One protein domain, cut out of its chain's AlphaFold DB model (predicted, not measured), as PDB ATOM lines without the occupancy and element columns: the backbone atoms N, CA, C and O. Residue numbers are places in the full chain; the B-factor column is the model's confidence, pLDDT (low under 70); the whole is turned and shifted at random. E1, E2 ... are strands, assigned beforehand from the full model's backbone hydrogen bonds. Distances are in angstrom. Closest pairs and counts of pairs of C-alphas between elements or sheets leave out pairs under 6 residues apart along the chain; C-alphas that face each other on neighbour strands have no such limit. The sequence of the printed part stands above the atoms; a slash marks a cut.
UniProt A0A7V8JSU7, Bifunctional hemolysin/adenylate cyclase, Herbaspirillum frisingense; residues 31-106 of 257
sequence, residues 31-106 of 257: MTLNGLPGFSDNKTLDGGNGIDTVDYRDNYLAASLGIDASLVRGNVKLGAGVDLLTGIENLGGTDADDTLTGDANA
ATOM      1  N   MET A  31     143.567 178.156 259.919       44.84
ATOM      2  CA  MET A  31     143.001 176.837 259.688       44.84
ATOM      3  C   MET A  31     141.480 176.950 259.482       44.84
ATOM      4  O   MET A  31     140.767 177.555 260.290       44.84
ATOM      5  N   THR A  32     140.968 176.405 258.379       40.69
ATOM      6  CA  THR A  32     139.544 176.510 258.028       40.69
ATOM      7  C   THR A  32     138.787 175.282 258.530       40.69
ATOM      8  O   THR A  32     139.057 174.173 258.084       40.69
ATOM      9  N   LEU A  33     137.817 175.481 259.431       44.25
ATOM     10  CA  LEU A  33     136.946 174.425 259.958       44.25
ATOM     11  C   LEU A  33     135.578 174.447 259.263       44.25
ATOM     12  O   LEU A  33     134.812 175.399 259.425       44.25
ATOM     13  N   ASN A  34     135.243 173.385 258.530       36.75
ATOM     14  CA  ASN A  34     133.913 173.199 257.942       36.75
ATOM     15  C   ASN A  34     133.173 172.056 258.655       36.75
ATOM     16  O   ASN A  34     133.604 170.913 258.553       36.75
ATOM     17  N   GLY A  35     132.067 172.358 259.348       31.92
ATOM     18  CA  GLY A  35     131.237 171.399 260.102       31.92
ATOM     19  C   GLY A  35     130.713 172.020 261.407       31.92
ATOM     20  O   GLY A  35     131.425 172.784 262.054       31.92
ATOM     21  N   LEU A  36     129.443 171.788 261.760       31.89
ATOM     22  CA  LEU A  36     128.852 172.273 263.024       31.89
ATOM     23  C   LEU A  36     129.328 171.392 264.195       31.89
ATOM     24  O   LEU A  36     129.625 170.229 263.973       31.89
ATOM     25  N   PRO A  37     129.384 171.882 265.448       41.72
ATOM     26  CA  PRO A  37     129.958 171.109 266.551       41.72
ATOM     27  C   PRO A  37     129.196 169.793 266.814       41.72
ATOM     28  O   PRO A  37     127.988 169.802 267.057       41.72
ATOM     29  N   GLY A  38     129.926 168.673 266.795       48.44
ATOM     30  CA  GLY A  38     129.439 167.311 267.038       48.44
ATOM     31  C   GLY A  38     130.546 166.260 266.849       48.44
ATOM     32  O   GLY A  38     131.614 166.564 266.332       48.44
ATOM     33  N   PHE A  39     130.317 165.026 267.311       54.34
ATOM     34  CA  PHE A  39     131.226 163.864 267.164       54.34
ATOM     35  C   PHE A  39     130.705 162.839 266.141       54.34
ATOM     36  O   PHE A  39     131.181 161.710 266.035       54.34
ATOM     37  N   SER A  40     129.629 163.197 265.452       60.75
ATOM     38  CA  SER A  40     128.922 162.350 264.493       60.75
ATOM     39  C   SER A  40     128.838 162.989 263.112       60.75
ATOM     40  O   SER A  40     128.364 162.354 262.173       60.75
ATOM     41  N   ASP A  41     129.273 164.240 262.990       66.50
ATOM     42  CA  ASP A  41     129.440 164.941 261.732       66.50
ATOM     43  C   ASP A  41     130.886 164.808 261.245       66.50
ATOM     44  O   ASP A  41     131.824 164.665 262.026       66.50
ATOM     45  N   ASN A  42     131.039 164.878 259.930       74.19
ATOM     46  CA  ASN A  42     132.336 164.885 259.277       74.19
ATOM     47  C   ASN A  42     132.791 166.330 259.111       74.19
ATOM     48  O   ASN A  42     132.045 167.132 258.536       74.19
ATOM     49  N   LYS A  43     134.013 166.647 259.543       74.81
ATOM     50  CA  LYS A  43     134.623 167.957 259.293       74.81
ATOM     51  C   LYS A  43     135.649 167.885 258.172       74.81
ATOM     52  O   LYS A  43     136.145 166.826 257.801       74.81
ATOM     53  N   THR A  44     135.976 169.037 257.609       77.00
ATOM     54  CA  THR A  44     137.176 169.204 256.780       77.00
ATOM     55  C   THR A  44     138.006 170.320 257.385       77.00
ATOM     56  O   THR A  44     137.481 171.419 257.592       77.00
ATOM     57  N   LEU A  45     139.259 170.000 257.690       77.00
ATOM     58  CA  LEU A  45     140.252 170.866 258.299       77.00
ATOM     59  C   LEU A  45     141.384 171.060 257.294       77.00
ATOM     60  O   LEU A  45     141.977 170.090 256.826       77.00
ATOM     61  N   ASP A  46     141.653 172.316 256.960       78.38
ATOM     62  CA  ASP A  46     142.750 172.723 256.083       78.38
ATOM     63  C   ASP A  46     143.636 173.714 256.841       78.38
ATOM     64  O   ASP A  46     143.149 174.796 257.187       78.38
ATOM     65  N   GLY A  47     144.883 173.336 257.139       73.38
ATOM     66  CA  GLY A  47     145.875 174.206 257.791       73.38
ATOM     67  C   GLY A  47     146.534 175.200 256.837       73.38
ATOM     68  O   GLY A  47     146.962 176.277 257.245       73.38
ATOM     69  N   GLY A  48     146.489 174.945 255.529       78.12
ATOM     70  CA  GLY A  48     147.051 175.849 254.539       78.12
ATOM     71  C   GLY A  48     148.580 175.913 254.593       78.12
ATOM     72  O   GLY A  48     149.256 174.933 254.306       78.12
ATOM     73  N   ASN A  49     149.129 177.107 254.829       77.31
ATOM     74  CA  ASN A  49     150.577 177.314 254.873       77.31
ATOM     75  C   ASN A  49     151.022 177.473 256.321       77.31
ATOM     76  O   ASN A  49     150.534 178.377 257.000       77.31
ATOM     77  N   GLY A  50     152.086 176.779 256.700       80.75
ATOM     78  CA  GLY A  50     152.684 176.947 258.013       80.75
ATOM     79  C   GLY A  50     153.049 175.606 258.609       80.75
ATOM     80  O   GLY A  50     153.377 174.678 257.879       80.75
ATOM     81  N   ILE A  51     153.078 175.591 259.936       79.62
ATOM     82  CA  ILE A  51     153.087 174.378 260.739       79.62
ATOM     83  C   ILE A  51     151.808 174.452 261.561       79.62
ATOM     84  O   ILE A  51     151.667 175.345 262.402       79.62
ATOM     85  N   ASP A  52     150.896 173.537 261.295       83.19
ATOM     86  CA  ASP A  52     149.531 173.561 261.778       83.19
ATOM     87  C   ASP A  52     149.272 172.349 262.678       83.19
ATOM     88  O   ASP A  52     149.744 171.233 262.434       83.19
ATOM     89  N   THR A  53     148.530 172.578 263.760       82.44
ATOM     90  CA  THR A  53     148.204 171.546 264.751       82.44
ATOM     91  C   THR A  53     146.698 171.393 264.866       82.44
ATOM     92  O   THR A  53     145.980 172.380 265.055       82.44
ATOM     93  N   VAL A  54     146.218 170.152 264.836       82.31
ATOM     94  CA  VAL A  54     144.844 169.821 265.232       82.31
ATOM     95  C   VAL A  54     144.878 169.096 266.568       82.31
ATOM     96  O   VAL A  54     145.565 168.088 266.691       82.31
ATOM     97  N   ASP A  55     144.134 169.605 267.550       84.50
ATOM     98  CA  ASP A  55     144.117 169.091 268.921       84.50
ATOM     99  C   ASP A  55     142.688 168.752 269.384       84.50
ATOM    100  O   ASP A  55     141.776 169.590 269.308       84.50
ATOM    101  N   TYR A  56     142.498 167.520 269.866       81.44
ATOM    102  CA  TYR A  56     141.215 166.965 270.295       81.44
ATOM    103  C   TYR A  56     141.027 166.896 271.830       81.44
ATOM    104  O   TYR A  56     139.983 166.408 272.278       81.44
ATOM    105  N   ARG A  57     141.955 167.434 272.644       76.31
ATOM    106  CA  ARG A  57     141.968 167.259 274.113       76.31
ATOM    107  C   ARG A  57     140.771 167.868 274.842       76.31
ATOM    108  O   ARG A  57     140.141 167.224 275.674       76.31
ATOM    109  N   ASP A  58     140.412 169.108 274.508       62.09
ATOM    110  CA  ASP A  58     139.459 169.921 275.284       62.09
ATOM    111  C   ASP A  58     137.984 169.756 274.857       62.09
ATOM    112  O   ASP A  58     137.148 170.645 275.067       62.09
ATOM    113  N   ASN A  59     137.611 168.624 274.254       55.88
ATOM    114  CA  ASN A  59     136.210 168.357 273.937       55.88
ATOM    115  C   ASN A  59     135.520 167.545 275.045       55.88
ATOM    116  O   ASN A  59     135.770 166.357 275.216       55.88
ATOM    117  N   TYR A  60     134.569 168.167 275.749       47.06
ATOM    118  CA  TYR A  60     133.844 167.637 276.920       47.06
ATOM    119  C   TYR A  60     133.097 166.292 276.704       47.06
ATOM    120  O   TYR A  60     132.604 165.715 277.670       47.06
ATOM    121  N   LEU A  61     132.998 165.768 275.470       49.28
ATOM    122  CA  LEU A  61     132.458 164.423 275.174       49.28
ATOM    123  C   LEU A  61     133.516 163.410 274.668       49.28
ATOM    124  O   LEU A  61     133.182 162.235 274.528       49.28
ATOM    125  N   ALA A  62     134.765 163.835 274.418       49.31
ATOM    126  CA  ALA A  62     135.892 162.995 273.979       49.31
ATOM    127  C   ALA A  62     136.580 162.258 275.136       49.31
ATOM    128  O   ALA A  62     137.230 161.247 274.915       49.31
ATOM    129  N   ALA A  63     136.362 162.699 276.380       52.09
ATOM    130  CA  ALA A  63     136.977 162.153 277.597       52.09
ATOM    131  C   ALA A  63     136.621 160.677 277.918       52.09
ATOM    132  O   ALA A  63     136.847 160.208 279.030       52.09
ATOM    133  N   SER A  64     136.001 159.945 276.986       65.50
ATOM    134  CA  SER A  64     135.714 158.510 277.122       65.50
ATOM    135  C   SER A  64     135.876 157.694 275.836       65.50
ATOM    136  O   SER A  64     135.681 156.480 275.874       65.50
ATOM    137  N   LEU A  65     136.187 158.328 274.701       77.94
ATOM    138  CA  LEU A  65     136.342 157.662 273.409       77.94
ATOM    139  C   LEU A  65     137.552 158.275 272.712       77.94
ATOM    140  O   LEU A  65     137.456 159.408 272.241       77.94
ATOM    141  N   GLY A  66     138.650 157.527 272.645       85.25
ATOM    142  CA  GLY A  66     139.820 157.964 271.899       85.25
ATOM    143  C   GLY A  66     139.595 157.979 270.385       85.25
ATOM    144  O   GLY A  66     138.557 157.530 269.867       85.25
ATOM    145  N   ILE A  67     140.571 158.529 269.674       89.44
ATOM    146  CA  ILE A  67     140.565 158.750 268.228       89.44
ATOM    147  C   ILE A  67     141.527 157.820 267.497       89.44
ATOM    148  O   ILE A  67     142.543 157.387 268.023       89.44
ATOM    149  N   ASP A  68     141.223 157.561 266.228       94.88
ATOM    150  CA  ASP A  68     142.185 157.029 265.262       94.88
ATOM    151  C   ASP A  68     142.512 158.145 264.260       94.88
ATOM    152  O   ASP A  68     141.766 158.376 263.297       94.88
ATOM    153  N   ALA A  69     143.596 158.871 264.536       94.56
ATOM    154  CA  ALA A  69     144.070 160.022 263.781       94.56
ATOM    155  C   ALA A  69     145.321 159.678 262.972       94.56
ATOM    156  O   ALA A  69     146.300 159.144 263.490       94.56
ATOM    157  N   SER A  70     145.310 160.014 261.683       97.94
ATOM    158  CA  SER A  70     146.436 159.733 260.801       97.94
ATOM    159  C   SER A  70     146.636 160.838 259.770       97.94
ATOM    160  O   SER A  70     145.769 161.062 258.918       97.94
ATOM    161  N   LEU A  71     147.802 161.492 259.818       97.12
ATOM    162  CA  LEU A  71     148.210 162.509 258.844       97.12
ATOM    163  C   LEU A  71     148.469 161.881 257.473       97.12
ATOM    164  O   LEU A  71     147.964 162.380 256.470       97.12
ATOM    165  N   VAL A  72     149.115 160.710 257.419       97.44
ATOM    166  CA  VAL A  72     149.326 159.986 256.152       97.44
ATOM    167  C   VAL A  72     148.016 159.557 255.471       97.44
ATOM    168  O   VAL A  72     147.931 159.537 254.242       97.44
ATOM    169  N   ARG A  73     146.965 159.235 256.241       96.81
ATOM    170  CA  ARG A  73     145.607 159.004 255.706       96.81
ATOM    171  C   ARG A  73     144.829 160.295 255.457       96.81
ATOM    172  O   ARG A  73     143.808 160.239 254.767       96.81
ATOM    173  N   GLY A  74     145.250 161.406 256.053       95.00
ATOM    174  CA  GLY A  74     144.543 162.681 256.040       95.00
ATOM    175  C   GLY A  74     143.172 162.614 256.707       95.00
ATOM    176  O   GLY A  74     142.224 163.207 256.192       95.00
ATOM    177  N   ASN A  75     143.005 161.844 257.789       92.75
ATOM    178  CA  ASN A  75     141.731 161.820 258.509       92.75
ATOM    179  C   ASN A  75     141.831 161.434 259.987       92.75
ATOM    180  O   ASN A  75     142.773 160.765 260.415       92.75
ATOM    181  N   VAL A  76     140.800 161.827 260.733       90.38
ATOM    182  CA  VAL A  76     140.566 161.455 262.129       90.38
ATOM    183  C   VAL A  76     139.226 160.758 262.232       90.38
ATOM    184  O   VAL A  76     138.191 161.303 261.844       90.38
ATOM    185  N   LYS A  77     139.236 159.537 262.752       89.69
ATOM    186  CA  LYS A  77     138.025 158.791 263.064       89.69
ATOM    187  C   LYS A  77     137.711 158.945 264.542       89.69
ATOM    188  O   LYS A  77     138.524 158.601 265.394       89.69
ATOM    189  N   LEU A  78     136.493 159.391 264.819       78.88
ATOM    190  CA  LEU A  78     136.014 159.645 266.167       78.88
ATOM    191  C   LEU A  78     134.531 159.263 266.237       78.88
ATOM    192  O   LEU A  78     133.667 159.906 265.643       78.88
ATOM    193  N   GLY A  79     134.229 158.151 266.909       78.00
ATOM    194  CA  GLY A  79     132.877 157.588 266.927       78.00
ATOM    195  C   GLY A  79     132.360 157.228 265.524       78.00
ATOM    196  O   GLY A  79     132.930 156.374 264.842       78.00
ATOM    197  N   ALA A  80     131.241 157.841 265.118       76.81
ATOM    198  CA  ALA A  80     130.623 157.635 263.801       76.81
ATOM    199  C   ALA A  80     131.076 158.658 262.740       76.81
ATOM    200  O   ALA A  80     130.785 158.456 261.560       76.81
ATOM    201  N   GLY A  81     131.745 159.740 263.155       78.12
ATOM    202  CA  GLY A  81     132.255 160.783 262.270       78.12
ATOM    203  C   GLY A  81     133.663 160.483 261.756       78.12
ATOM    204  O   GLY A  81     134.435 159.739 262.373       78.12
ATOM    205  N   VAL A  82     133.988 161.076 260.609       85.19
ATOM    206  CA  VAL A  82     135.343 161.114 260.049       85.19
ATOM    207  C   VAL A  82     135.659 162.546 259.642       85.19
ATOM    208  O   VAL A  82     135.036 163.080 258.722       85.19
ATOM    209  N   ASP A  83     136.645 163.141 260.300       84.75
ATOM    210  CA  ASP A  83     137.197 164.434 259.915       84.75
ATOM    211  C   ASP A  83     138.289 164.226 258.862       84.75
ATOM    212  O   ASP A  83     139.093 163.304 258.971       84.75
ATOM    213  N   LEU A  84     138.327 165.068 257.831       86.12
ATOM    214  CA  LEU A  84     139.370 165.083 256.806       86.12
ATOM    215  C   LEU A  84     140.384 166.177 257.123       86.12
ATOM    216  O   LEU A  84     139.990 167.310 257.390       86.12
ATOM    217  N   LEU A  85     141.669 165.842 257.051       85.00
ATOM    218  CA  LEU A  85     142.788 166.737 257.325       85.00
ATOM    219  C   LEU A  85     143.560 167.033 256.038       85.00
ATOM    220  O   LEU A  85     143.792 166.147 255.214       85.00
ATOM    221  N   THR A  86     143.976 168.279 255.850       84.12
ATOM    222  CA  THR A  86     144.864 168.707 254.764       84.12
ATOM    223  C   THR A  86     145.790 169.804 255.282       84.12
ATOM    224  O   THR A  86     145.332 170.690 255.994       84.12
ATOM    225  N   GLY A  87     147.084 169.730 254.950       81.38
ATOM    226  CA  GLY A  87     148.080 170.710 255.405       81.38
ATOM    227  C   GLY A  87     148.162 170.819 256.929       81.38
ATOM    228  O   GLY A  87     148.118 171.923 257.445       81.38
ATOM    229  N   ILE A  88     148.134 169.678 257.630       84.31
ATOM    230  CA  ILE A  88     148.292 169.592 259.086       84.31
ATOM    231  C   ILE A  88     149.568 168.803 259.359       84.31
ATOM    232  O   ILE A  88     149.719 167.698 258.840       84.31
ATOM    233  N   GLU A  89     150.446 169.339 260.200       91.94
ATOM    234  CA  GLU A  89     151.747 168.737 260.509       91.94
ATOM    235  C   GLU A  89     151.789 168.104 261.903       91.94
ATOM    236  O   GLU A  89     152.651 167.269 262.165       91.94
ATOM    237  N   ASN A  90     150.873 168.471 262.805       90.69
ATOM    238  CA  ASN A  90     150.869 167.988 264.187       90.69
ATOM    239  C   ASN A  90     149.479 167.531 264.649       90.69
ATOM    240  O   ASN A  90     148.456 168.116 264.277       90.69
ATOM    241  N   LEU A  91     149.458 166.530 265.531       90.31
ATOM    242  CA  LEU A  91     148.242 165.968 266.121       90.31
ATOM    243  C   LEU A  91     148.302 166.005 267.651       90.31
ATOM    244  O   LEU A  91     149.286 165.577 268.251       90.31
ATOM    245  N   GLY A  92     147.217 166.462 268.267       89.31
ATOM    246  CA  GLY A  92     146.896 166.232 269.671       89.31
ATOM    247  C   GLY A  92     145.688 165.308 269.791       89.31
ATOM    248  O   GLY A  92     144.673 165.528 269.125       89.31
ATOM    249  N   GLY A  93     145.827 164.278 270.618       89.00
ATOM    250  CA  GLY A  93     144.802 163.307 270.965       89.00
ATOM    251  C   GLY A  93     143.737 163.862 271.908       89.00
ATOM    252  O   GLY A  93     143.417 165.050 271.901       89.00
ATOM    253  N   THR A  94     143.169 162.976 272.707       86.62
ATOM    254  CA  THR A  94     142.141 163.185 273.722       86.62
ATOM    255  C   THR A  94     142.723 162.878 275.110       86.62
ATOM    256  O   THR A  94     143.927 162.792 275.258       86.62
ATOM    257  N   ASP A  95     141.906 162.763 276.161       86.69
ATOM    258  CA  ASP A  95     142.360 162.181 277.443       86.69
ATOM    259  C   ASP A  95     141.907 160.695 277.569       86.69
ATOM    260  O   ASP A  95     141.660 160.199 278.675       86.69
ATOM    261  N   ALA A  96     141.711 160.002 276.441       88.94
ATOM    262  CA  ALA A  96     141.370 158.581 276.342       88.94
ATOM    263  C   ALA A  96     142.296 157.869 275.337       88.94
ATOM    264  O   ALA A  96     142.950 158.524 274.550       88.94
ATOM    265  N   ASP A  97     142.287 156.531 275.327       93.94
ATOM    266  CA  ASP A  97     143.185 155.700 274.505       93.94
ATOM    267  C   ASP A  97     143.114 156.014 272.993       93.94
ATOM    268  O   ASP A  97     142.170 155.600 272.303       93.94
ATOM    269  N   ASP A  98     144.138 156.684 272.470       94.44
ATOM    270  CA  ASP A  98     144.223 157.135 271.085       94.44
ATOM    271  C   ASP A  98     145.166 156.290 270.219       94.44
ATOM    272  O   ASP A  98     146.052 155.563 270.665       94.44
ATOM    273  N   THR A  99     145.002 156.401 268.904       98.00
ATOM    274  CA  THR A  99     145.992 155.981 267.912       98.00
ATOM    275  C   THR A  99     146.338 157.178 267.042       98.00
ATOM    276  O   THR A  99     145.494 157.665 266.288       98.00
ATOM    277  N   LEU A 100     147.584 157.637 267.135       98.31
ATOM    278  CA  LEU A 100     148.101 158.808 266.436       98.31
ATOM    279  C   LEU A 100     149.209 158.381 265.470       98.31
ATOM    280  O   LEU A 100     150.196 157.756 265.857       98.31
ATOM    281  N   THR A 101     149.047 158.707 264.190       98.81
ATOM    282  CA  THR A 101     150.038 158.423 263.144       98.81
ATOM    283  C   THR A 101     150.395 159.696 262.385       98.81
ATOM    284  O   THR A 101     149.507 160.357 261.842       98.81
ATOM    285  N   GLY A 102     151.683 160.021 262.308       98.69
ATOM    286  CA  GLY A 102     152.187 161.111 261.480       98.69
ATOM    287  C   GLY A 102     152.232 160.757 259.988       98.69
ATOM    288  O   GLY A 102     151.480 159.903 259.497       98.69
ATOM    289  N   ASP A 103     153.050 161.478 259.234       98.19
ATOM    290  CA  ASP A 103     153.256 161.303 257.806       98.19
ATOM    291  C   ASP A 103     154.738 161.124 257.442       98.19
ATOM    292  O   ASP A 103     155.382 160.213 257.954       98.19
ATOM    293  N   ALA A 104     155.237 161.842 256.436       97.75
ATOM    294  CA  ALA A 104     156.636 161.773 256.019       97.75
ATOM    295  C   ALA A 104     157.415 163.059 256.341       97.75
ATOM    296  O   ALA A 104     158.575 163.192 255.938       97.75
ATOM    297  N   ASN A 105     156.746 164.028 256.963       96.50
ATOM    298  CA  ASN A 105     157.320 165.272 257.441       96.50
ATOM    299  C   ASN A 105     157.667 165.130 258.926       96.50
ATOM    300  O   ASN A 105     157.217 164.209 259.583       96.50
ATOM    301  N   ALA A 106     158.425 166.083 259.467       96.56
ATOM    302  CA  ALA A 106     158.621 166.153 260.911       96.56
ATOM    303  C   ALA A 106     157.301 166.529 261.603       96.56
ATOM    304  O   ALA A 106     156.818 167.657 261.446       96.56
TER     305      ALA A 106
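This is residues 31 to 106 of the 257 residues of the protein "Bifunctional hemolysin/adenylate cyclase" of Herbaspirillum frisingense (UniProt A0A7V8JSU7). With little regular structure, the domain is a curled wall of six short strands, with the small pair E3 and E7 across from one face. The printed part has 76 residues and eight named strands, E1 to E8 in chain order, holding 28 residues; it is all strand. The mixed sheet runs E1 E2 E6 E5 E4 E8; the whole is compact, radius of gyration of the C-alphas 11.5 A, spans 31 by 25 by 19 A.

E6, residues 81 to 86, is parallel to E2, residues 44 to 46; N 45 and O 84 are 2.8 A apart. E5, residues 75 to 78, forms antiparallel hairpins with E6, N 76 to O 83 2.9 A, and with E4, residues 68 to 70, N 77 to O 68 2.8 A; E4 E5 E6 is a meander, each strand the antiparallel neighbour of the one before. Edge strand E8, residues 99 to 101, is parallel to E4, N 69 to O 99 2.9 A. Edge strand E1, residues 32 to 34, forms a hairpin with E2, N 32 to O 46 3.0 A. E3, residues 53 to 55, and E7, residues 90 to 92, are parallel, N 92 to O 54 2.8 A.

E6 is 16.7 A long. E1 begins at C-alpha 32 (139.544, 176.510, 258.028); E8 ends at C-alpha 101 (150.038, 158.423, 263.144).

The printed part has no cut. The link from E3 to E4 is long. Residues 31 to 41 and 58 to 64 have pLDDT under 70.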